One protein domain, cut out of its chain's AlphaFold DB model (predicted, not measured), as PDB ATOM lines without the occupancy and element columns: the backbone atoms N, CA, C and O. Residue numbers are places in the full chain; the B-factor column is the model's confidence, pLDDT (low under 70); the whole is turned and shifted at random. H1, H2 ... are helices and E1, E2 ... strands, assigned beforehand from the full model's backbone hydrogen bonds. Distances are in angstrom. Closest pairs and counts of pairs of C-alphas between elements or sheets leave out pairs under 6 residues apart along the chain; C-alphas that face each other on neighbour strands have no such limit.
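This is residues 247 to 360 of the 378 residues of an uncharacterized protein of Calditrichaeota bacterium (UniProt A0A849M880). Two four-stranded sheets lie face to face as a sandwich, E4 E1 E7 E8 and E3 E2 E5 E6, with short helix H1 at the rim and an unnamed tail, residues 340 to 360, passing the E4 edge. The first sheet is mixed and strongly twisted, the second all antiparallel. The printed part has 114 residues, 50 of them, under half, in named elements, mostly strand, in the order E1 to E6, H1, E7, E8. It is compact, with a radius of gyration of the C-alphas of 13.3 A and spans of 36 by 35 by 26 A.

Look first at E1, residues 247 to 253, parallel to E7, residues 325 to 331, with N 250 and O 327 2.9 A apart. E4, residues 284 to 291, is antiparallel to E1, with N 285 and O 251 at 2.8 A, and bends by 55 degrees at residue 288. E8, residues 336 to 339, forms a hairpin with E7, with N 328 and O 339 at 3.0 A. In the other sheet E2, residues 259 to 264, is antiparallel to E5, residues 297 to 302, with N 263 and O 299 at 2.8 A. E3, residues 272 to 274, forms a hairpin with E2, with N 274 and O 262 at 2.8 A. E6, residues 308 to 312, forms a hairpin with E5, with N 298 and O 311 at 2.8 A. Between the sheets, the closest C-alphas of E6 and E8 are Trp 311 and Val 336, 6.9 A. H1, residues 313 to 316, only grazes the first sheet; too short for an O i to N i+4 pair, it has its one O i to N i+3 pair within range.

Find C-alpha 247 at (38.134, -30.235, -14.529); E1 runs 19.3 A from there. E4 measures 21.1 A, E7 20.2 A and E5 16.1 A; E8 ends at C-alpha 339, (29.321, -39.607, -13.885).

The C-alphas farthest apart, Asn 345 and Lys 360, are 39.1 A apart. The printed part has no cut, and no link between named elements is long. Confidence is under 70 at residues 341 to 348, 351 to 352 and 355 to 360.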
ATOM      1  N   ILE A 247      38.834 -29.076 -15.064       96.94
ATOM      2  CA  ILE A 247      38.134 -30.235 -14.529       96.94
ATOM      3  C   ILE A 247      39.123 -31.167 -13.846       96.94
ATOM      4  O   ILE A 247      40.246 -31.366 -14.316       96.94
ATOM      5  N   PHE A 248      38.693 -31.743 -12.728       97.12
ATOM      6  CA  PHE A 248      39.428 -32.789 -12.035       97.12
ATOM      7  C   PHE A 248      38.852 -34.166 -12.370       97.12
ATOM      8  O   PHE A 248      37.642 -34.380 -12.256       97.12
ATOM      9  N   TYR A 249      39.697 -35.124 -12.746       97.00
ATOM     10  CA  TYR A 249      39.232 -36.481 -13.038       97.00
ATOM     11  C   TYR A 249      39.523 -37.458 -11.905       97.00
ATOM     12  O   TYR A 249      40.597 -37.462 -11.292       97.00
ATOM     13  N   TYR A 250      38.581 -38.367 -11.714       97.12
ATOM     14  CA  TYR A 250      38.763 -39.597 -10.968       97.12
ATOM     15  C   TYR A 250      38.568 -40.785 -11.899       97.12
ATOM     16  O   TYR A 250      37.772 -40.716 -12.834       97.12
ATOM     17  N   VAL A 251      39.254 -41.890 -11.628       96.62
ATOM     18  CA  VAL A 251      39.154 -43.113 -12.431       96.62
ATOM     19  C   VAL A 251      38.800 -44.287 -11.533       96.62
ATOM     20  O   VAL A 251      39.479 -44.539 -10.540       96.62
ATOM     21  N   ASN A 252      37.753 -45.026 -11.892       96.94
ATOM     22  CA  ASN A 252      37.419 -46.315 -11.300       96.94
ATOM     23  C   ASN A 252      37.575 -47.416 -12.354       96.94
ATOM     24  O   ASN A 252      36.881 -47.426 -13.375       96.94
ATOM     25  N   ASN A 253      38.492 -48.348 -12.105       96.75
ATOM     26  CA  ASN A 253      38.741 -49.473 -12.996       96.75
ATOM     27  C   ASN A 253      38.261 -50.778 -12.350       96.75
ATOM     28  O   ASN A 253      38.951 -51.381 -11.530       96.75
ATOM     29  N   SER A 254      37.073 -51.215 -12.755       95.62
ATOM     30  CA  SER A 254      36.460 -52.486 -12.349       95.62
ATOM     31  C   SER A 254      36.558 -53.561 -13.438       95.62
ATOM     32  O   SER A 254      35.903 -54.600 -13.366       95.62
ATOM     33  N   SER A 255      37.364 -53.318 -14.476       95.94
ATOM     34  CA  SER A 255      37.599 -54.282 -15.550       95.94
ATOM     35  C   SER A 255      38.514 -55.433 -15.115       95.94
ATOM     36  O   SER A 255      38.957 -55.496 -13.977       95.94
ATOM     37  N   ALA A 256      38.829 -56.352 -16.031       95.62
ATOM     38  CA  ALA A 256      39.800 -57.421 -15.784       95.62
ATOM     39  C   ALA A 256      41.263 -56.990 -16.024       95.62
ATOM     40  O   ALA A 256      42.176 -57.779 -15.786       95.62
ATOM     41  N   THR A 257      41.506 -55.765 -16.493       96.31
ATOM     42  CA  THR A 257      42.818 -55.304 -16.974       96.31
ATOM     43  C   THR A 257      43.227 -53.991 -16.328       96.31
ATOM     44  O   THR A 257      42.382 -53.141 -16.073       96.31
ATOM     45  N   ASN A 258      44.524 -53.784 -16.108       97.19
ATOM     46  CA  ASN A 258      45.024 -52.497 -15.627       97.19
ATOM     47  C   ASN A 258      45.026 -51.451 -16.748       97.19
ATOM     48  O   ASN A 258      45.194 -51.801 -17.920       97.19
ATOM     49  N   LEU A 259      44.904 -50.177 -16.373       97.62
ATOM     50  CA  LEU A 259      44.937 -49.058 -17.312       97.62
ATOM     51  C   LEU A 259      46.196 -48.208 -17.118       97.62
ATOM     52  O   LEU A 259      46.531 -47.852 -15.987       97.62
ATOM     53  N   THR A 260      46.894 -47.916 -18.215       97.19
ATOM     54  CA  THR A 260      48.073 -47.040 -18.297       97.19
ATOM     55  C   THR A 260      48.543 -46.891 -19.762       97.19
ATOM     56  O   THR A 260      48.439 -47.861 -20.522       97.19
ATOM     57  N   PRO A 261      49.109 -45.741 -20.176       96.62
ATOM     58  CA  PRO A 261      49.091 -44.443 -19.491       96.62
ATOM     59  C   PRO A 261      47.707 -43.779 -19.616       96.62
ATOM     60  O   PRO A 261      46.772 -44.380 -20.156       96.62
ATOM     61  N   PHE A 262      47.567 -42.572 -19.072       97.75
ATOM     62  CA  PHE A 262      46.348 -41.767 -19.101       97.75
ATOM     63  C   PHE A 262      46.550 -40.546 -19.996       97.75
ATOM     64  O   PHE A 262      47.526 -39.821 -19.832       97.75
ATOM     65  N   TRP A 263      45.633 -40.312 -20.929       97.94
ATOM     66  CA  TRP A 263      45.660 -39.168 -21.834       97.94
ATOM     67  C   TRP A 263      44.416 -38.312 -21.655       97.94
ATOM     68  O   TRP A 263      43.302 -38.839 -21.648       97.94
ATOM     69  N   VAL A 264      44.591 -36.994 -21.616       97.56
ATOM     70  CA  VAL A 264      43.487 -36.025 -21.667       97.56
ATOM     71  C   VAL A 264      43.652 -35.144 -22.896       97.56
ATOM     72  O   VAL A 264      44.767 -34.755 -23.237       97.56
ATOM     73  N   ASN A 265      42.534 -34.849 -23.563       97.25
ATOM     74  CA  ASN A 265      42.481 -34.223 -24.885       97.25
ATOM     75  C   ASN A 265      43.201 -35.066 -25.952       97.25
ATOM     76  O   ASN A 265      43.945 -34.545 -26.784       97.25
ATOM     77  N   TYR A 266      42.981 -36.384 -25.905       97.31
ATOM     78  CA  TYR A 266      43.567 -37.369 -26.814       97.31
ATOM     79  C   TYR A 266      43.296 -37.022 -28.290       97.31
ATOM     80  O   TYR A 266      42.187 -36.615 -28.641       97.31
ATOM     81  N   GLU A 267      44.312 -37.183 -29.145       95.69
ATOM     82  CA  GLU A 267      44.322 -36.800 -30.573       95.69
ATOM     83  C   GLU A 267      44.192 -35.289 -30.844       95.69
ATOM     84  O   GLU A 267      43.919 -34.882 -31.976       95.69
ATOM     85  N   SER A 268      44.407 -34.438 -29.837       94.75
ATOM     86  CA  SER A 268      44.452 -32.982 -30.004       94.75
ATOM     87  C   SER A 268      45.871 -32.420 -29.849       94.75
ATOM     88  O   SER A 268      46.789 -33.100 -29.397       94.75
ATOM     89  N   VAL A 269      46.051 -31.146 -30.210       93.31
ATOM     90  CA  VAL A 269      47.314 -30.418 -29.983       93.31
ATOM     91  C   VAL A 269      47.542 -30.049 -28.512       93.31
ATOM     92  O   VAL A 269      48.674 -29.793 -28.125       93.31
ATOM     93  N   GLU A 270      46.481 -30.065 -27.701       91.50
ATOM     94  CA  GLU A 270      46.485 -29.781 -26.256       91.50
ATOM     95  C   GLU A 270      46.514 -31.087 -25.438       91.50
ATOM     96  O   GLU A 270      46.128 -31.124 -24.267       91.50
ATOM     97  N   GLN A 271      46.899 -32.197 -26.081       96.12
ATOM     98  CA  GLN A 271      46.964 -33.505 -25.446       96.12
ATOM     99  C   GLN A 271      47.997 -33.505 -24.318       96.12
ATOM    100  O   GLN A 271      49.142 -33.085 -24.486       96.12
ATOM    101  N   THR A 272      47.609 -34.092 -23.193       95.31
ATOM    102  CA  THR A 272      48.511 -34.449 -22.095       95.31
ATOM    103  C   THR A 272      48.620 -35.968 -21.990       95.31
ATOM    104  O   THR A 272      47.697 -36.689 -22.371       95.31
ATOM    105  N   GLU A 273      49.771 -36.455 -21.529       95.81
ATOM    106  CA  GLU A 273      50.018 -37.868 -21.241       95.81
ATOM    107  C   GLU A 273      50.648 -37.986 -19.855       95.81
ATOM    108  O   GLU A 273      51.770 -37.531 -19.633       95.81
ATOM    109  N   ASP A 274      49.940 -38.647 -18.946       95.06
ATOM    110  CA  ASP A 274      50.402 -38.955 -17.603       95.06
ATOM    111  C   ASP A 274      50.659 -40.462 -17.489       95.06
ATOM    112  O   ASP A 274      49.765 -41.297 -17.667       95.06
ATOM    113  N   ASN A 275      51.897 -40.839 -17.157       94.75
ATOM    114  CA  ASN A 275      52.296 -42.239 -16.982       94.75
ATOM    115  C   ASN A 275      51.878 -42.789 -15.604       94.75
ATOM    116  O   ASN A 275      52.703 -43.204 -14.781       94.75
ATOM    117  N   ILE A 276      50.574 -42.745 -15.351       94.69
ATOM    118  CA  ILE A 276      49.928 -43.208 -14.126       94.69
ATOM    119  C   ILE A 276      49.264 -44.568 -14.340       94.69
ATOM    120  O   ILE A 276      48.905 -44.951 -15.457       94.69
ATOM    121  N   PHE A 277      49.157 -45.324 -13.251       94.88
ATOM    122  CA  PHE A 277      48.666 -46.696 -13.243       94.88
ATOM    123  C   PHE A 277      47.364 -46.815 -12.451       94.88
ATOM    124  O   PHE A 277      47.322 -46.468 -11.267       94.88
ATOM    125  N   PHE A 278      46.335 -47.375 -13.092       96.56
ATOM    126  CA  PHE A 278      45.052 -47.696 -12.467       96.56
ATOM    127  C   PHE A 278      44.840 -49.219 -12.427       96.56
ATOM    128  O   PHE A 278      44.534 -49.825 -13.465       96.56
ATOM    129  N   PRO A 279      45.005 -49.865 -11.260       96.75
ATOM    130  CA  PRO A 279      44.804 -51.301 -11.129       96.75
ATOM    131  C   PRO A 279      43.343 -51.699 -11.348       96.75
ATOM    132  O   PRO A 279      42.423 -50.904 -11.181       96.75
ATOM    133  N   ASN A 280      43.138 -52.960 -11.707       95.88
ATOM    134  CA  ASN A 280      41.836 -53.602 -11.872       95.88
ATOM    135  C   ASN A 280      41.195 -54.032 -10.535       95.88
ATOM    136  O   ASN A 280      40.724 -55.160 -10.392       95.88
ATOM    137  N   ASP A 281      41.206 -53.159  -9.528       96.06
ATOM    138  CA  ASP A 281      40.784 -53.475  -8.156       96.06
ATOM    139  C   ASP A 281      39.450 -52.821  -7.751       96.06
ATOM    140  O   ASP A 281      39.037 -52.897  -6.590       96.06
ATOM    141  N   SER A 282      38.755 -52.202  -8.712       94.69
ATOM    142  CA  SER A 282      37.484 -51.487  -8.517       94.69
ATOM    143  C   SER A 282      37.561 -50.330  -7.513       94.69
ATOM    144  O   SER A 282      36.527 -49.865  -7.030       94.69
ATOM    145  N   GLN A 283      38.764 -49.845  -7.191       95.44
ATOM    146  CA  GLN A 283      38.960 -48.656  -6.367       95.44
ATOM    147  C   GLN A 283      38.933 -47.392  -7.227       95.44
ATOM    148  O   GLN A 283      39.192 -47.419  -8.431       95.44
ATOM    149  N   THR A 284      38.609 -46.271  -6.585       95.12
ATOM    150  CA  THR A 284      38.623 -44.952  -7.219       95.12
ATOM    151  C   THR A 284      39.958 -44.268  -6.965       95.12
ATOM    152  O   THR A 284      40.400 -44.138  -5.820       95.12
ATOM    153  N   TYR A 285      40.570 -43.800  -8.045       95.81
ATOM    154  CA  TYR A 285      41.851 -43.119  -8.042       95.81
ATOM    155  C   TYR A 285      41.685 -41.655  -8.426       95.81
ATOM    156  O   TYR A 285      41.023 -41.350  -9.418       95.81
ATOM    157  N   SER A 286      42.287 -40.753  -7.656       95.12
ATOM    158  CA  SER A 286      42.406 -39.345  -8.028       95.12
ATOM    159  C   SER A 286      43.497 -39.146  -9.080       95.12
ATOM    160  O   SER A 286      44.493 -39.877  -9.114       95.12
ATOM    161  N   THR A 287      43.299 -38.145  -9.938       96.19
ATOM    162  CA  THR A 287      44.290 -37.720 -10.935       96.19
ATOM    163  C   THR A 287      44.736 -36.278 -10.656       96.19
ATOM    164  O   THR A 287      45.172 -35.989  -9.541       96.19
ATOM    165  N   GLY A 288      44.641 -35.389 -11.645       95.75
ATOM    166  CA  GLY A 288      44.966 -33.972 -11.578       95.75
ATOM    167  C   GLY A 288      43.926 -33.114 -12.292       95.75
ATOM    168  O   GLY A 288      42.867 -33.599 -12.697       95.75
ATOM    169  N   TYR A 289      44.248 -31.830 -12.438       97.12
ATOM    170  CA  TYR A 289      43.428 -30.872 -13.177       97.12
ATOM    171  C   TYR A 289      43.861 -30.814 -14.632       97.12
ATOM    172  O   TYR A 289      45.057 -30.804 -14.931       97.12
ATOM    173  N   TYR A 290      42.885 -30.713 -15.521       97.31
ATOM    174  CA  TYR A 290      43.110 -30.575 -16.951       97.31
ATOM    175  C   TYR A 290      42.163 -29.533 -17.521       97.31
ATOM    176  O   TYR A 290      41.090 -29.283 -16.971       97.31
ATOM    177  N   ARG A 291      42.562 -28.941 -18.642       96.25
ATOM    178  CA  ARG A 291      41.704 -28.027 -19.382       96.25
ATOM    179  C   ARG A 291      40.597 -28.799 -20.098       96.25
ATOM    180  O   ARG A 291      40.885 -29.767 -20.804       96.25
ATOM    181  N   ALA A 292      39.361 -28.353 -19.913       95.12
ATOM    182  CA  ALA A 292      38.165 -28.906 -20.522       95.12
ATOM    183  C   ALA A 292      37.804 -28.163 -21.817       95.12
ATOM    184  O   ALA A 292      37.759 -26.936 -21.875       95.12
ATOM    185  N   TYR A 293      37.482 -28.937 -22.847       96.56
ATOM    186  CA  TYR A 293      36.938 -28.492 -24.129       96.56
ATOM    187  C   TYR A 293      35.647 -29.249 -24.461       96.56
ATOM    188  O   TYR A 293      35.473 -30.396 -24.045       96.56
ATOM    189  N   GLY A 294      34.750 -28.652 -25.251       95.75
ATOM    190  CA  GLY A 294      33.502 -29.314 -25.672       95.75
ATOM    191  C   GLY A 294      33.710 -30.603 -26.486       95.75
ATOM    192  O   GLY A 294      32.776 -31.365 -26.695       95.75
ATOM    193  N   ASN A 295      34.937 -30.853 -26.946       95.69
ATOM    194  CA  ASN A 295      35.372 -32.057 -27.650       95.69
ATOM    195  C   ASN A 295      36.472 -32.822 -26.886       95.69
ATOM    196  O   ASN A 295      37.305 -33.483 -27.511       95.69
ATOM    197  N   THR A 296      36.518 -32.702 -25.555       97.38
ATOM    198  CA  THR A 296      37.492 -33.415 -24.715       97.38
ATOM    199  C   THR A 296      37.373 -34.921 -24.917       97.38
ATOM    200  O   THR A 296      36.317 -35.513 -24.693       97.38
ATOM    201  N   LYS A 297      38.489 -35.552 -25.281       98.06
ATOM    202  CA  LYS A 297      38.638 -37.008 -25.312       98.06
ATOM    203  C   LYS A 297      39.607 -37.441 -24.229       98.06
ATOM    204  O   LYS A 297      40.739 -36.959 -24.193       98.06
ATOM    205  N   ILE A 298      39.189 -38.363 -23.380       97.94
ATOM    206  CA  ILE A 298      40.050 -38.976 -22.370       97.94
ATOM    207  C   ILE A 298      40.296 -40.413 -22.796       97.94
ATOM    208  O   ILE A 298      39.351 -41.134 -23.117       97.94
ATOM    209  N   ALA A 299      41.553 -40.836 -22.799       97.81
ATOM    210  CA  ALA A 299      41.922 -42.198 -23.145       97.81
ATOM    211  C   ALA A 299      42.801 -42.826 -22.065       97.81
ATOM    212  O   ALA A 299      43.568 -42.146 -21.391       97.81
ATOM    213  N   ALA A 300      42.719 -44.146 -21.921       98.00
ATOM    214  CA  ALA A 300      43.660 -44.907 -21.108       98.00
ATOM    215  C   ALA A 300      44.054 -46.209 -21.806       98.00
ATOM    216  O   ALA A 300      43.201 -46.914 -22.349       98.00
ATOM    217  N   GLY A 301      45.344 -46.540 -21.802       97.56
ATOM    218  CA  GLY A 301      45.852 -47.743 -22.463       97.56
ATOM    219  C   GLY A 301      45.513 -49.001 -21.671       97.56
ATOM    220  O   GLY A 301      45.602 -49.003 -20.450       97.56
ATOM    221  N   ILE A 302      45.136 -50.091 -22.336       96.81
ATOM    222  CA  ILE A 302      44.956 -51.388 -21.672       96.81
ATOM    223  C   ILE A 302      46.323 -52.067 -21.577       96.81
ATOM    224  O   ILE A 302      46.906 -52.458 -22.597       96.81
ATOM    225  N   GLN A 303      46.832 -52.224 -20.351       95.12
ATOM    226  CA  GLN A 303      48.188 -52.709 -20.099       95.12
ATOM    227  C   GLN A 303      48.449 -54.058 -20.789       95.12
ATOM    228  O   GLN A 303      47.694 -55.015 -20.629       95.12
ATOM    229  N   GLY A 304      49.554 -54.141 -21.536       93.56
ATOM    230  CA  GLY A 304      49.951 -55.356 -22.258       93.56
ATOM    231  C   GLY A 304      49.259 -55.554 -23.612       93.56
ATOM    232  O   GLY A 304      49.459 -56.590 -24.242       93.56
ATOM    233  N   THR A 305      48.475 -54.579 -24.084       94.81
ATOM    234  CA  THR A 305      47.799 -54.619 -25.391       94.81
ATOM    235  C   THR A 305      48.013 -53.316 -26.176       94.81
ATOM    236  O   THR A 305      48.619 -52.377 -25.669       94.81
ATOM    237  N   GLN A 306      47.522 -53.257 -27.421       94.31
ATOM    238  CA  GLN A 306      47.444 -52.015 -28.214       94.31
ATOM    239  C   GLN A 306      46.080 -51.313 -28.099       94.31
ATOM    240  O   GLN A 306      45.845 -50.310 -28.767       94.31
ATOM    241  N   ASN A 307      45.166 -51.851 -27.289       95.50
ATOM    242  CA  ASN A 307      43.820 -51.315 -27.154       95.50
ATOM    243  C   ASN A 307      43.792 -50.165 -26.140       95.50
ATOM    244  O   ASN A 307      44.563 -50.151 -25.178       95.50
ATOM    245  N   ILE A 308      42.851 -49.241 -26.332       97.06
ATOM    246  CA  ILE A 308      42.576 -48.134 -25.412       97.06
ATOM    247  C   ILE A 308      41.116 -48.166 -24.957       97.06
ATOM    248  O   ILE A 308      40.238 -48.674 -25.658       97.06
ATOM    249  N   VAL A 309      40.864 -47.594 -23.788       96.69
ATOM    250  CA  VAL A 309      39.537 -47.176 -23.330       96.69
ATOM    251  C   VAL A 309      39.381 -45.699 -23.662       96.69
ATOM    252  O   VAL A 309      40.329 -44.947 -23.459       96.69
ATOM    253  N   LEU A 310      38.214 -45.295 -24.167       96.94
ATOM    254  CA  LEU A 310      37.924 -43.919 -24.576       96.94
ATOM    255  C   LEU A 310      36.652 -43.411 -23.880       96.94
ATOM    256  O   LEU A 310      35.607 -44.055 -23.972       96.94
ATOM    257  N   TRP A 311      36.748 -42.247 -23.239       97.25
ATOM    258  CA  TRP A 311      35.623 -41.413 -22.807       97.25
ATOM    259  C   TRP A 311      35.603 -40.162 -23.692       97.25
ATOM    260  O   TRP A 311      36.608 -39.456 -23.783       97.25
ATOM    261  N   ASP A 312      34.490 -39.903 -24.374       96.25
ATOM    262  CA  ASP A 312      34.392 -38.844 -25.389       96.25
ATOM    263  C   ASP A 312      33.236 -37.900 -25.062       96.25
ATOM    264  O   ASP A 312      32.063 -38.263 -25.209       96.25
ATOM    265  N   GLU A 313      33.579 -36.683 -24.635       95.31
ATOM    266  CA  GLU A 313      32.621 -35.660 -24.211       95.31
ATOM    267  C   GLU A 313      31.605 -35.334 -25.306       95.31
ATOM    268  O   GLU A 313      30.416 -35.204 -25.020       95.31
ATOM    269  N   ALA A 314      32.025 -35.301 -26.574       93.62
ATOM    270  CA  ALA A 314      31.137 -34.949 -27.681       93.62
ATOM    271  C   ALA A 314      29.996 -35.963 -27.872       93.62
ATOM    272  O   ALA A 314      28.965 -35.639 -28.462       93.62
ATOM    273  N   THR A 315      30.179 -37.194 -27.390       92.81
ATOM    274  CA  THR A 315      29.188 -38.275 -27.510       92.81
ATOM    275  C   THR A 315      28.505 -38.619 -26.191       92.81
ATOM    276  O   THR A 315      27.387 -39.132 -26.207       92.81
ATOM    277  N   GLN A 316      29.158 -38.350 -25.061       93.88
ATOM    278  CA  GLN A 316      28.712 -38.776 -23.735       93.88
ATOM    279  C   GLN A 316      28.236 -37.621 -22.844       93.88
ATOM    280  O   GLN A 316      27.504 -37.898 -21.899       93.88
ATOM    281  N   ASN A 317      28.600 -36.366 -23.149       92.75
ATOM    282  CA  ASN A 317      28.177 -35.142 -22.453       92.75
ATOM    283  C   ASN A 317      28.218 -35.277 -20.919       92.75
ATOM    284  O   ASN A 317      27.187 -35.238 -20.241       92.75
ATOM    285  N   PHE A 318      29.410 -35.517 -20.383       93.31
ATOM    286  CA  PHE A 318      29.645 -35.792 -18.972       93.31
ATOM    287  C   PHE A 318      30.336 -34.663 -18.216       93.31
ATOM    288  O   PHE A 318      30.357 -34.709 -16.984       93.31
ATOM    289  N   ILE A 319      30.921 -33.681 -18.903       94.44
ATOM    290  CA  ILE A 319      31.509 -32.514 -18.247       94.44
ATOM    291  C   ILE A 319      30.368 -31.606 -17.750       94.44
ATOM    292  O   ILE A 319      29.497 -31.236 -18.538       94.44
ATOM    293  N   PRO A 320      30.335 -31.238 -16.454       94.38
ATOM    294  CA  PRO A 320      29.257 -30.412 -15.897       94.38
ATOM    295  C   PRO A 320      29.183 -28.985 -16.452       94.38
ATOM    296  O   PRO A 320      28.104 -28.395 -16.459       94.38
ATOM    297  N   TRP A 321      30.318 -28.427 -16.885       95.06
ATOM    298  CA  TRP A 321      30.478 -27.020 -17.270       95.06
ATOM    299  C   TRP A 321      30.137 -26.054 -16.128       95.06
ATOM    300  O   TRP A 321      29.467 -25.041 -16.322       95.06
ATOM    301  N   THR A 322      30.609 -26.375 -14.921       95.25
ATOM    302  CA  THR A 322      30.474 -25.534 -13.721       95.25
ATOM    303  C   THR A 322      31.838 -25.234 -13.102       95.25
ATOM    304  O   THR A 322      32.822 -25.920 -13.373       95.25
ATOM    305  N   GLU A 323      31.910 -24.212 -12.248       93.81
ATOM    306  CA  GLU A 323      33.103 -23.944 -11.434       93.81
ATOM    307  C   GLU A 323      33.399 -25.122 -10.494       93.81
ATOM    308  O   GLU A 323      32.487 -25.862 -10.111       93.81
ATOM    309  N   ASN A 324      34.677 -25.304 -10.142       94.19
ATOM    310  CA  ASN A 324      35.148 -26.357  -9.228       94.19
ATOM    311  C   ASN A 324      34.588 -27.756  -9.566       94.19
ATOM    312  O   ASN A 324      34.123 -28.480  -8.690       94.19
ATOM    313  N   GLN A 325      34.581 -28.135 -10.844       94.81
ATOM    314  CA  GLN A 325      33.965 -29.383 -11.308       94.81
ATOM    315  C   GLN A 325      34.915 -30.588 -11.274       94.81
ATOM    316  O   GLN A 325      36.132 -30.478 -11.462       94.81
ATOM    317  N   SER A 326      34.328 -31.774 -11.115       95.81
ATOM    318  CA  SER A 326      35.023 -33.053 -11.260       95.81
ATOM    319  C   SER A 326      34.150 -34.093 -11.953       95.81
ATOM    320  O   SER A 326      32.927 -33.958 -11.988       95.81
ATOM    321  N   VAL A 327      34.780 -35.134 -12.502       95.69
ATOM    322  CA  VAL A 327      34.091 -36.270 -13.134       95.69
ATOM    323  C   VAL A 327      34.715 -37.586 -12.692       95.69
ATOM    324  O   VAL A 327      35.939 -37.730 -12.647       95.69
ATOM    325  N   LEU A 328      33.862 -38.577 -12.424       95.88
ATOM    326  CA  LEU A 328      34.264 -39.968 -12.246       95.88
ATOM    327  C   LEU A 328      34.171 -40.725 -13.573       95.88
ATOM    328  O   LEU A 328      33.085 -40.912 -14.121       95.88
ATOM    329  N   LEU A 329      35.306 -41.227 -14.044       95.56
ATOM    330  CA  LEU A 329      35.437 -42.060 -15.232       95.56
ATOM    331  C   LEU A 329      35.452 -43.533 -14.822       95.56
ATOM    332  O   LEU A 329      36.385 -43.988 -14.161       95.56
ATOM    333  N   THR A 330      34.431 -44.296 -15.210       95.12
ATOM    334  CA  THR A 330      34.354 -45.731 -14.890       95.12
ATOM    335  C   THR A 330      34.612 -46.588 -16.122       95.12
ATOM    336  O   THR A 330      34.025 -46.339 -17.181       95.12
ATOM    337  N   TYR A 331      35.438 -47.627 -15.971       94.94
ATOM    338  CA  TYR A 331      35.619 -48.689 -16.963       94.94
ATOM    339  C   TYR A 331      35.352 -50.072 -16.360       94.94
ATOM    340  O   TYR A 331      36.014 -50.479 -15.404       94.94
ATOM    341  N   ALA A 332      34.409 -50.804 -16.961       92.69
ATOM    342  CA  ALA A 332      33.957 -52.124 -16.511       92.69
ATOM    343  C   ALA A 332      33.986 -53.169 -17.647       92.69
ATOM    344  O   ALA A 332      33.011 -53.878 -17.889       92.69
ATOM    345  N   GLY A 333      35.091 -53.245 -18.402       77.31
ATOM    346  CA  GLY A 333      35.305 -54.316 -19.392       77.31
ATOM    347  C   GLY A 333      34.486 -54.184 -20.682       77.31
ATOM    348  O   GLY A 333      34.045 -55.185 -21.240       77.31
ATOM    349  N   GLY A 334      34.280 -52.951 -21.151       72.38
ATOM    350  CA  GLY A 334      33.546 -52.627 -22.386       72.38
ATOM    351  C   GLY A 334      32.404 -51.635 -22.170       72.38
ATOM    352  O   GLY A 334      31.979 -50.975 -23.113       72.38
ATOM    353  N   LEU A 335      31.957 -51.480 -20.923       71.62
ATOM    354  CA  LEU A 335      31.037 -50.427 -20.514       71.62
ATOM    355  C   LEU A 335      31.828 -49.228 -19.976       71.62
ATOM    356  O   LEU A 335      32.643 -49.368 -19.061       71.62
ATOM    357  N   VAL A 336      31.578 -48.070 -20.580       77.56
ATOM    358  CA  VAL A 336      32.184 -46.779 -20.252       77.56
ATOM    359  C   VAL A 336      31.079 -45.902 -19.674       77.56
ATOM    360  O   VAL A 336      30.140 -45.557 -20.388       77.56
ATOM    361  N   ILE A 337      31.158 -45.592 -18.378       77.75
ATOM    362  CA  ILE A 337      30.162 -44.759 -17.687       77.75
ATOM    363  C   ILE A 337      30.892 -43.593 -17.032       77.75
ATOM    364  O   ILE A 337      31.559 -43.786 -16.009       77.75
ATOM    365  N   PRO A 338      30.796 -42.389 -17.601       71.44
ATOM    366  CA  PRO A 338      31.154 -41.188 -16.879       71.44
ATOM    367  C   PRO A 338      29.987 -40.748 -15.975       71.44
ATOM    368  O   PRO A 338      28.817 -40.954 -16.295       71.44
ATOM    369  N   SER A 339      30.303 -40.171 -14.818       74.69
ATOM    370  CA  SER A 339      29.321 -39.607 -13.885       74.69
ATOM    371  C   SER A 339      29.799 -38.242 -13.400       74.69
ATOM    372  O   SER A 339      30.937 -38.105 -12.947       74.69
ATOM    373  N   SER A 340      28.907 -37.257 -13.489       70.88
ATOM    374  CA  SER A 340      29.073 -35.902 -12.955       70.88
ATOM    375  C   SER A 340      28.695 -35.792 -11.473       70.88
ATOM    376  O   SER A 340      28.680 -34.689 -10.932       70.88
ATOM    377  N   ASP A 341      28.324 -36.899 -10.817       65.38
ATOM    378  CA  ASP A 341      27.927 -36.853  -9.411       65.38
ATOM    379  C   ASP A 341      29.139 -36.479  -8.548       65.38
ATOM    380  O   ASP A 341      30.170 -37.159  -8.631       65.38
ATOM    381  N   PRO A 342      29.028 -35.460  -7.676       56.78
ATOM    382  CA  PRO A 342      30.115 -35.095  -6.781       56.78
ATOM    383  C   PRO A 342      30.507 -36.305  -5.926       56.78
ATOM    384  O   PRO A 342      29.673 -36.944  -5.280       56.78
ATOM    385  N   ILE A 343      31.803 -36.633  -5.914       58.16
ATOM    386  CA  ILE A 343      32.357 -37.818  -5.230       58.16
ATOM    387  C   ILE A 343      32.285 -37.708  -3.697       58.16
ATOM    388  O   ILE A 343      32.649 -38.657  -3.005       58.16
ATOM    389  N   SER A 344      31.717 -36.627  -3.147       49.62
ATOM    390  CA  SER A 344      31.636 -36.335  -1.707       49.62
ATOM    391  C   SER A 344      31.007 -37.437  -0.833       49.62
ATOM    392  O   SER A 344      31.059 -37.325   0.385       49.62
ATOM    393  N   ASN A 345      30.486 -38.529  -1.414       40.34
ATOM    394  CA  ASN A 345      29.914 -39.679  -0.709       40.34
ATOM    395  C   ASN A 345      30.402 -41.083  -1.152       40.34
ATOM    396  O   ASN A 345      29.802 -42.077  -0.738       40.34
ATOM    397  N   LYS A 346      31.451 -41.237  -1.979       46.94
ATOM    398  CA  LYS A 346      31.846 -42.559  -2.539       46.94
ATOM    399  C   LYS A 346      33.213 -43.068  -2.043       46.94
ATOM    400  O   LYS A 346      34.154 -43.166  -2.820       46.94
ATOM    401  N   GLY A 347      33.286 -43.485  -0.773       50.44
ATOM    402  CA  GLY A 347      34.384 -44.307  -0.223       50.44
ATOM    403  C   GLY A 347      35.781 -43.652  -0.183       50.44
ATOM    404  O   GLY A 347      35.938 -42.495  -0.567       50.44
ATOM    405  N   PRO A 348      36.814 -44.359   0.319       61.44
ATOM    406  CA  PRO A 348      38.178 -43.833   0.347       61.44
ATOM    407  C   PRO A 348      38.743 -43.705  -1.076       61.44
ATOM    408  O   PRO A 348      38.808 -44.684  -1.818       61.44
ATOM    409  N   VAL A 349      39.184 -42.501  -1.442       75.62
ATOM    410  CA  VAL A 349      39.878 -42.223  -2.708       75.62
ATOM    411  C   VAL A 349      41.376 -42.481  -2.537       75.62
ATOM    412  O   VAL A 349      41.975 -42.034  -1.558       75.62
ATOM    413  N   LYS A 350      41.998 -43.188  -3.487       79.62
ATOM    414  CA  LYS A 350      43.449 -43.445  -3.496       79.62
ATOM    415  C   LYS A 350      44.167 -42.524  -4.483       79.62
ATOM    416  O   LYS A 350      43.627 -42.196  -5.531       79.62
ATOM    417  N   ALA A 351      45.416 -42.166  -4.195       69.75
ATOM    418  CA  ALA A 351      46.275 -41.524  -5.191       69.75
ATOM    419  C   ALA A 351      46.700 -42.542  -6.264       69.75
ATOM    420  O   ALA A 351      47.060 -43.680  -5.933       69.75
ATOM    421  N   ALA A 352      46.683 -42.145  -7.539       65.19
ATOM    422  CA  ALA A 352      47.235 -42.968  -8.613       65.19
ATOM    423  C   ALA A 352      48.735 -43.227  -8.379       65.19
ATOM    424  O   ALA A 352      49.461 -42.386  -7.848       65.19
ATOM    425  N   SER A 353      49.219 -44.412  -8.747       70.75
ATOM    426  CA  SER A 353      50.640 -44.746  -8.584       70.75
ATOM    427  C   SER A 353      51.423 -44.406  -9.848       70.75
ATOM    428  O   SER A 353      50.952 -44.665 -10.955       70.75
ATOM    429  N   ALA A 354      52.628 -43.858  -9.683       70.31
ATOM    430  CA  ALA A 354      53.575 -43.715 -10.783       70.31
ATOM    431  C   ALA A 354      54.138 -45.093 -11.162       70.31
ATOM    432  O   ALA A 354      54.526 -45.870 -10.283       70.31
ATOM    433  N   LEU A 355      54.248 -45.396 -12.458       62.94
ATOM    434  CA  LEU A 355      55.140 -46.472 -12.895       62.94
ATOM    435  C   LEU A 355      56.581 -45.971 -12.753       62.94
ATOM    436  O   LEU A 355      56.904 -44.879 -13.218       62.94
ATOM    437  N   SER A 356      57.446 -46.750 -12.093       48.09
ATOM    438  CA  SER A 356      58.858 -46.408 -11.858       48.09
ATOM    439  C   SER A 356      59.499 -45.787 -13.105       48.09
ATOM    440  O   SER A 356      59.500 -46.416 -14.167       48.09
ATOM    441  N   ARG A 357      60.024 -44.558 -12.977       41.84
ATOM    442  CA  ARG A 357      60.548 -43.737 -14.081       41.84
ATOM    443  C   ARG A 357      61.465 -44.534 -15.018       41.84
ATOM    444  O   ARG A 357      62.617 -44.797 -14.685       41.84
ATOM    445  N   VAL A 358      61.012 -44.790 -16.244       38.00
ATOM    446  CA  VAL A 358      61.907 -44.865 -17.406       38.00
ATOM    447  C   VAL A 358      61.742 -43.544 -18.146       38.00
ATOM    448  O   VAL A 358      60.874 -43.398 -18.998       38.00
ATOM    449  N   GLN A 359      62.554 -42.548 -17.778       41.06
ATOM    450  CA  GLN A 359      62.648 -41.295 -18.526       41.06
ATOM    451  C   GLN A 359      63.120 -41.597 -19.957       41.06
ATOM    452  O   GLN A 359      64.306 -41.801 -20.213       41.06
ATOM    453  N   LYS A 360      62.191 -41.587 -20.910       37.84
ATOM    454  CA  LYS A 360      62.474 -41.313 -22.321       37.84
ATOM    455  C   LYS A 360      61.582 -40.165 -22.779       37.84
ATOM    456  O   LYS A 360      60.650 -40.364 -23.545       37.84
TER     457      LYS A 360